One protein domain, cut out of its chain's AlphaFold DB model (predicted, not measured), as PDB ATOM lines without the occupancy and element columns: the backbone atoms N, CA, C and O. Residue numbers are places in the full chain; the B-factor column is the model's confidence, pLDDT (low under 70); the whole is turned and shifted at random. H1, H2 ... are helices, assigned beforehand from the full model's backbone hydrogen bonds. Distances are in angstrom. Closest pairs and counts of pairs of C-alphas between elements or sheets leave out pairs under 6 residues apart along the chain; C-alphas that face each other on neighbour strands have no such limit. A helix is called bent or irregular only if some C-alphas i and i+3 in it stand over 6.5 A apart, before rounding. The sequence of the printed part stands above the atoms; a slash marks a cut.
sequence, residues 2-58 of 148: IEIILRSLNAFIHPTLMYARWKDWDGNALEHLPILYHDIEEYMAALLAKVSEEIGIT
ATOM      1  N   ILE A   2      -1.460  25.575   3.105       46.41
ATOM      2  CA  ILE A   2      -0.363  25.632   4.106       46.41
ATOM      3  C   ILE A   2       1.037  25.682   3.459       46.41
ATOM      4  O   ILE A   2       1.886  26.463   3.873       46.41
ATOM      5  N   GLU A   3       1.257  24.931   2.377       48.97
ATOM      6  CA  GLU A   3       2.545  24.888   1.664       48.97
ATOM      7  C   GLU A   3       2.950  26.228   1.016       48.97
ATOM      8  O   GLU A   3       4.132  26.537   0.917       48.97
ATOM      9  N   ILE A   4       1.978  27.071   0.643       52.88
ATOM     10  CA  ILE A   4       2.229  28.411   0.079       52.88
ATOM     11  C   ILE A   4       2.693  29.391   1.168       52.88
ATOM     12  O   ILE A   4       3.482  30.288   0.885       52.88
ATOM     13  N   ILE A   5       2.227  29.214   2.409       55.56
ATOM     14  CA  ILE A   5       2.587  30.078   3.542       55.56
ATOM     15  C   ILE A   5       3.998  29.741   4.034       55.56
ATOM     16  O   ILE A   5       4.805  30.643   4.239       55.56
ATOM     17  N   LEU A   6       4.319  28.448   4.155       53.09
ATOM     18  CA  LEU A   6       5.632  27.985   4.623       53.09
ATOM     19  C   LEU A   6       6.764  28.208   3.605       53.09
ATOM     20  O   LEU A   6       7.925  28.252   3.991       53.09
ATOM     21  N   ARG A   7       6.443  28.379   2.314       60.41
ATOM     22  CA  ARG A   7       7.426  28.564   1.229       60.41
ATOM     23  C   ARG A   7       7.498  30.000   0.700       60.41
ATOM     24  O   ARG A   7       7.970  30.229  -0.413       60.41
ATOM     25  N   SER A   8       7.023  30.979   1.471       68.81
ATOM     26  CA  SER A   8       7.234  32.390   1.144       68.81
ATOM     27  C   SER A   8       8.716  32.737   1.312       68.81
ATOM     28  O   SER A   8       9.192  32.895   2.434       68.81
ATOM     29  N   LEU A   9       9.448  32.867   0.197       69.25
ATOM     30  CA  LEU A   9      10.889  33.167   0.195       69.25
ATOM     31  C   LEU A   9      11.224  34.402   1.043       69.25
ATOM     32  O   LEU A   9      12.115  34.380   1.892       69.25
ATOM     33  N   ASN A  10      10.429  35.459   0.887       73.06
ATOM     34  CA  ASN A  10      10.636  36.715   1.602       73.06
ATOM     35  C   ASN A  10      10.393  36.606   3.115       73.06
ATOM     36  O   ASN A  10      10.877  37.459   3.857       73.06
ATOM     37  N   ALA A  11       9.644  35.599   3.575       81.88
ATOM     38  CA  ALA A  11       9.270  35.467   4.980       81.88
ATOM     39  C   ALA A  11      10.410  34.948   5.866       81.88
ATOM     40  O   ALA A  11      10.391  35.223   7.062       81.88
ATOM     41  N   PHE A  12      11.401  34.244   5.307       86.31
ATOM     42  CA  PHE A  12      12.544  33.748   6.083       86.31
ATOM     43  C   PHE A  12      13.865  34.430   5.713       86.31
ATOM     44  O   PHE A  12      14.648  34.710   6.612       86.31
ATOM     45  N   ILE A  13      14.097  34.789   4.440       90.06
ATOM     46  CA  ILE A  13      15.376  35.387   4.016       90.06
ATOM     47  C   ILE A  13      15.690  36.654   4.826       90.06
ATOM     48  O   ILE A  13      16.753  36.741   5.438       90.06
ATOM     49  N   HIS A  14      14.771  37.628   4.874       91.56
ATOM     50  CA  HIS A  14      15.057  38.899   5.548       91.56
ATOM     51  C   HIS A  14      15.237  38.743   7.065       91.56
ATOM     52  O   HIS A  14      16.257  39.216   7.566       91.56
ATOM     53  N   PRO A  15      14.340  38.062   7.813       92.88
ATOM     54  CA  PRO A  15      14.550  37.855   9.244       92.88
ATOM     55  C   PRO A  15      15.827  37.075   9.565       92.88
ATOM     56  O   PRO A  15      16.521  37.431  10.513       92.88
ATOM     57  N   THR A  16      16.182  36.059   8.770       93.81
ATOM     58  CA  THR A  16      17.410  35.281   8.985       93.81
ATOM     59  C   THR A  16      18.661  36.128   8.768       93.81
ATOM     60  O   THR A  16      19.557  36.086   9.608       93.81
ATOM     61  N   LEU A  17      18.724  36.937   7.703       94.38
ATOM     62  CA  LEU A  17      19.854  37.848   7.472       94.38
ATOM     63  C   LEU A  17      19.948  38.919   8.567       94.38
ATOM     64  O   LEU A  17      21.039  39.214   9.052       94.38
ATOM     65  N   MET A  18      18.806  39.464   8.996       94.69
ATOM     66  CA  MET A  18      18.736  40.451  10.075       94.69
ATOM     67  C   MET A  18      19.228  39.861  11.399       94.69
ATOM     68  O   MET A  18      20.076  40.456  12.058       94.69
ATOM     69  N   TYR A  19      18.757  38.670  11.763       95.75
ATOM     70  CA  TYR A  19      19.231  37.966  12.949       95.75
ATOM     71  C   TYR A  19      20.729  37.665  12.856       95.75
ATOM     72  O   TYR A  19      21.478  37.999  13.769       95.75
ATOM     73  N   ALA A  20      21.186  37.081  11.745       95.25
ATOM     74  CA  ALA A  20      22.577  36.673  11.594       95.25
ATOM     75  C   ALA A  20      23.548  37.854  11.723       95.25
ATOM     76  O   ALA A  20      24.608  37.698  12.323       95.25
ATOM     77  N   ARG A  21      23.170  39.025  11.195       94.31
ATOM     78  CA  ARG A  21      23.996  40.231  11.249       94.31
ATOM     79  C   ARG A  21      23.943  40.944  12.600       94.31
ATOM     80  O   ARG A  21      24.969  41.440  13.049       94.31
ATOM     81  N   TRP A  22      22.768  41.026  13.225       95.69
ATOM     82  CA  TRP A  22      22.528  41.960  14.335       95.69
ATOM     83  C   TRP A  22      22.262  41.305  15.692       95.69
ATOM     84  O   TRP A  22      22.050  42.027  16.663       95.69
ATOM     85  N   LYS A  23      22.282  39.968  15.804       95.94
ATOM     86  CA  LYS A  23      22.028  39.269  17.081       95.94
ATOM     87  C   LYS A  23      22.958  39.691  18.226       95.94
ATOM     88  O   LYS A  23      22.533  39.647  19.374       95.94
ATOM     89  N   ASP A  24      24.181  40.116  17.903       94.56
ATOM     90  CA  ASP A  24      25.198  40.558  18.866       94.56
ATOM     91  C   ASP A  24      25.525  42.058  18.710       94.56
ATOM     92  O   ASP A  24      26.622  42.494  19.052       94.56
ATOM     93  N   TRP A  25      24.611  42.856  18.138       96.00
ATOM     94  CA  TRP A  25      24.848  44.288  17.951       96.00
ATOM     95  C   TRP A  25      25.028  44.999  19.297       96.00
ATOM     96  O   TRP A  25      24.221  44.849  20.214       96.00
ATOM     97  N   ASP A  26      26.082  45.804  19.395       95.56
ATOM     98  CA  ASP A  26      26.512  46.494  20.613       95.56
ATOM     99  C   ASP A  26      25.783  47.828  20.863       95.56
ATOM    100  O   ASP A  26      26.019  48.488  21.876       95.56
ATOM    101  N   GLY A  27      24.890  48.229  19.953       95.56
ATOM    102  CA  GLY A  27      24.152  49.491  20.010       95.56
ATOM    103  C   GLY A  27      24.910  50.694  19.445       95.56
ATOM    104  O   GLY A  27      24.351  51.792  19.408       95.56
ATOM    105  N   ASN A  28      26.151  50.519  18.980       96.62
ATOM    106  CA  ASN A  28      26.926  51.598  18.380       96.62
ATOM    107  C   ASN A  28      26.509  51.852  16.928       96.62
ATOM    108  O   ASN A  28      26.132  50.945  16.178       96.62
ATOM    109  N   ALA A  29      26.597  53.119  16.523       95.44
ATOM    110  CA  ALA A  29      26.362  53.517  15.143       95.44
ATOM    111  C   ALA A  29      27.446  52.949  14.215       95.44
ATOM    112  O   ALA A  29      28.619  52.871  14.573       95.44
ATOM    113  N   LEU A  30      27.039  52.589  13.001       94.06
ATOM    114  CA  LEU A  30      27.944  52.128  11.952       94.06
ATOM    115  C   LEU A  30      28.548  53.322  11.212       94.06
ATOM    116  O   LEU A  30      27.880  54.334  11.007       94.06
ATOM    117  N   GLU A  31      29.779  53.168  10.734       94.25
ATOM    118  CA  GLU A  31      30.452  54.190   9.922       94.25
ATOM    119  C   GLU A  31      29.886  54.292   8.499       94.25
ATOM    120  O   GLU A  31      29.919  55.356   7.883       94.25
ATOM    121  N   HIS A  32      29.362  53.187   7.967       92.62
ATOM    122  CA  HIS A  32      28.785  53.108   6.629       92.62
ATOM    123  C   HIS A  32      27.497  52.287   6.639       92.62
ATOM    124  O   HIS A  32      27.289  51.421   7.489       92.62
ATOM    125  N   LEU A  33      26.627  52.571   5.671       92.69
ATOM    126  CA  LEU A  33      25.402  51.812   5.460       92.69
ATOM    127  C   LEU A  33      25.748  50.461   4.808       92.69
ATOM    128  O   LEU A  33      26.237  50.471   3.676       92.69
ATOM    129  N   PRO A  34      25.487  49.318   5.468       91.62
ATOM    130  CA  PRO A  34      25.702  48.015   4.857       91.62
ATOM    131  C   PRO A  34      24.656  47.735   3.771       91.62
ATOM    132  O   PRO A  34      23.481  48.094   3.893       91.62
ATOM    133  N   ILE A  35      25.076  47.057   2.707       92.25
ATOM    134  CA  ILE A  35      24.238  46.634   1.588       92.25
ATOM    135  C   ILE A  35      23.847  45.165   1.802       92.25
ATOM    136  O   ILE A  35      24.679  44.264   1.732       92.25
ATOM    137  N   LEU A  36      22.546  44.919   1.986       89.19
ATOM    138  CA  LEU A  36      21.979  43.649   2.470       89.19
ATOM    139  C   LEU A  36      22.552  42.362   1.845       89.19
ATOM    140  O   LEU A  36      22.865  41.431   2.577       89.19
ATOM    141  N   TYR A  37      22.641  42.285   0.512       90.06
ATOM    142  CA  TYR A  37      23.110  41.077  -0.191       90.06
ATOM    143  C   TYR A  37      24.604  41.097  -0.530       90.06
ATOM    144  O   TYR A  37      25.164  40.054  -0.851       90.06
ATOM    145  N   HIS A  38      25.235  42.271  -0.493       91.62
ATOM    146  CA  HIS A  38      26.668  42.413  -0.752       91.62
ATOM    147  C   HIS A  38      27.481  42.024   0.487       91.62
ATOM    148  O   HIS A  38      28.503  41.359   0.368       91.62
ATOM    149  N   ASP A  39      26.975  42.364   1.673       89.25
ATOM    150  CA  ASP A  39      27.657  42.143   2.948       89.25
ATOM    151  C   ASP A  39      27.224  40.824   3.618       89.25
ATOM    152  O   ASP A  39      27.174  40.719   4.842       89.25
ATOM    153  N   ILE A  40      26.864  39.810   2.819       91.69
ATOM    154  CA  ILE A  40      26.559  38.469   3.333       91.69
ATOM    155  C   ILE A  40      27.869  37.748   3.648       91.69
ATOM    156  O   ILE A  40      28.642  37.401   2.757       91.69
ATOM    157  N   GLU A  41      28.074  37.469   4.930       92.00
ATOM    158  CA  GLU A  41      29.216  36.708   5.434       92.00
ATOM    159  C   GLU A  41      28.945  35.192   5.436       92.00
ATOM    160  O   GLU A  41      27.798  34.737   5.372       92.00
ATOM    161  N   GLU A  42      30.002  34.384   5.573       94.50
ATOM    162  CA  GLU A  42      29.919  32.915   5.536       94.50
ATOM    163  C   GLU A  42      28.938  32.347   6.574       94.50
ATOM    164  O   GLU A  42      28.116  31.486   6.255       94.50
ATOM    165  N   TYR A  43      28.948  32.880   7.799       94.75
ATOM    166  CA  TYR A  43      27.995  32.485   8.839       94.75
ATOM    167  C   TYR A  43      26.541  32.785   8.444       94.75
ATOM    168  O   TYR A  43      25.656  31.954   8.653       94.75
ATOM    169  N   MET A  44      26.290  33.955   7.849       96.00
ATOM    170  CA  MET A  44      24.952  34.371   7.425       96.00
ATOM    171  C   MET A  44      24.428  33.452   6.318       96.00
ATOM    172  O   MET A  44      23.288  32.990   6.388       96.00
ATOM    173  N   ALA A  45      25.280  33.133   5.340       94.81
ATOM    174  CA  ALA A  45      24.962  32.191   4.273       94.81
ATOM    175  C   ALA A  45      24.687  30.781   4.822       94.81
ATOM    176  O   ALA A  45      23.699  30.152   4.441       94.81
ATOM    177  N   ALA A  46      25.509  30.301   5.761       96.38
ATOM    178  CA  ALA A  46      25.331  28.996   6.389       96.38
ATOM    179  C   ALA A  46      24.032  28.911   7.205       96.38
ATOM    180  O   ALA A  46      23.344  27.889   7.169       96.38
ATOM    181  N   LEU A  47      23.670  29.975   7.929       95.88
ATOM    182  CA  LEU A  47      22.406  30.019   8.660       95.88
ATOM    183  C   LEU A  47      21.211  30.029   7.702       95.88
ATOM    184  O   LEU A  47      20.261  29.278   7.908       95.88
ATOM    185  N   LEU A  48      21.276  30.830   6.635       93.50
ATOM    186  CA  LEU A  48      20.231  30.867   5.614       93.50
ATOM    187  C   LEU A  48      20.037  29.498   4.944       93.50
ATOM    188  O   LEU A  48      18.901  29.078   4.737       93.50
ATOM    189  N   ALA A  49      21.129  28.782   4.663       92.94
ATOM    190  CA  ALA A  49      21.085  27.432   4.111       92.94
ATOM    191  C   ALA A  49      20.395  26.436   5.059       92.94
ATOM    192  O   ALA A  49      19.524  25.690   4.619       92.94
ATOM    193  N   LYS A  50      20.713  26.474   6.360       94.56
ATOM    194  CA  LYS A  50      20.066  25.623   7.375       94.56
ATOM    195  C   LYS A  50      18.568  25.889   7.482       94.56
ATOM    196  O   LYS A  50      17.779  24.953   7.439       94.56
ATOM    197  N   VAL A  51      18.166  27.160   7.544       92.44
ATOM    198  CA  VAL A  51      16.742  27.525   7.576       92.44
ATOM    199  C   VAL A  51      16.040  27.047   6.305       92.44
ATOM    200  O   VAL A  51      14.940  26.515   6.391       92.44
ATOM    201  N   SER A  52      16.683  27.175   5.135       90.06
ATOM    202  CA  SER A  52      16.151  26.671   3.862       90.06
ATOM    203  C   SER A  52      15.960  25.148   3.847       90.06
ATOM    204  O   SER A  52      15.010  24.663   3.227       90.06
ATOM    205  N   GLU A  53      16.846  24.399   4.505       90.75
ATOM    206  CA  GLU A  53      16.747  22.945   4.657       90.75
ATOM    207  C   GLU A  53      15.586  22.557   5.584       90.75
ATOM    208  O   GLU A  53      14.764  21.721   5.210       90.75
ATOM    209  N   GLU A  54      15.450  23.222   6.737       90.62
ATOM    210  CA  GLU A  54      14.376  22.975   7.715       90.62
ATOM    211  C   GLU A  54      12.975  23.167   7.119       90.62
ATOM    212  O   GLU A  54      12.056  22.395   7.397       90.62
ATOM    213  N   ILE A  55      12.809  24.179   6.265       87.31
ATOM    214  CA  ILE A  55      11.537  24.470   5.583       87.31
ATOM    215  C   ILE A  55      11.345  23.664   4.287       87.31
ATOM    216  O   ILE A  55      10.284  23.743   3.661       87.31
ATOM    217  N   GLY A  56      12.349  22.887   3.868       87.25
ATOM    218  CA  GLY A  56      12.274  22.004   2.704       87.25
ATOM    219  C   GLY A  56      12.083  22.736   1.371       87.25
ATOM    220  O   GLY A  56      11.377  22.238   0.481       87.25
ATOM    221  N   ILE A  57      12.669  23.930   1.223       84.25
ATOM    222  CA  ILE A  57      12.652  24.659  -0.049       84.25
ATOM    223  C   ILE A  57      13.720  24.090  -0.978       84.25
ATOM    224  O   ILE A  57      14.889  23.964  -0.626       84.25
ATOM    225  N   THR A  58      13.301  23.773  -2.197       87.62
ATOM    226  CA  THR A  58      14.148  23.225  -3.253       87.62
ATOM    227  C   THR A  58      14.024  24.074  -4.510       87.62
ATOM    228  O   THR A  58      13.062  24.830  -4.684       87.62
TER     229      THR A  58
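What this domain is: This is residues 2 to 58 of the 148 residues of a protein of Rotaria socialis (UniProt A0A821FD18). Two helices, H2 and H3, fold back on each other as a loose helical hairpin, with the little helix H1 before it as a short tail at one end. At the other end, residues 22 to 35 stick out as a wide bare loop, and this loop and H1 make the length. The printed part has 57 residues with three named helices, in the order H1, H2, H3, and no named strand; the class is all helix. The whole is loose, with a radius of gyration of the C-alphas of 13.2 A and spans of 41 by 20 by 19 A.

How they stand to each other: H1, residues 2 to 6, is joined by a tight link to H2, residues 9 to 22, yet the two are apart. A long link of 19 residues leads to H3, residues 42 to 54. H2 and H3 touch, and their closest C-alphas, those of Ala 20 and Met 44, are 5.3 A apart. This hairpin's helices run opposite ways at a tilt of 38 degrees, only just steep. H1 and H3 are apart. Every O i to N i+4 pair is within hydrogen-bond range in H1 and H3, and 8 of 10 in H2.

Where its parts are: H1 begins with C-alpha 2 at (-0.363, 25.632, 4.106) and is 6.5 A long from first to last C-alpha. H2 is 20.3 A long, from C-alpha 9 to C-alpha 22 at (22.528, 41.960, 14.335). It is only just irregular: C-alphas 11 and 14 are 6.8 A apart. H3 is 18.6 A long and ends with C-alpha 54 at (14.376, 22.975, 7.715).

The domain as a whole: The two C-alphas farthest apart, those of Ile 2 and Glu 31, are 42.4 A apart. Residues 22 to 35, of which 22 belongs to H2, stand free; the body without them spans 32 by 16 by 15 A. The printed part has no cut. The mean pLDDT of the printed part is 87.2, and residues 2 to 9 are under 70.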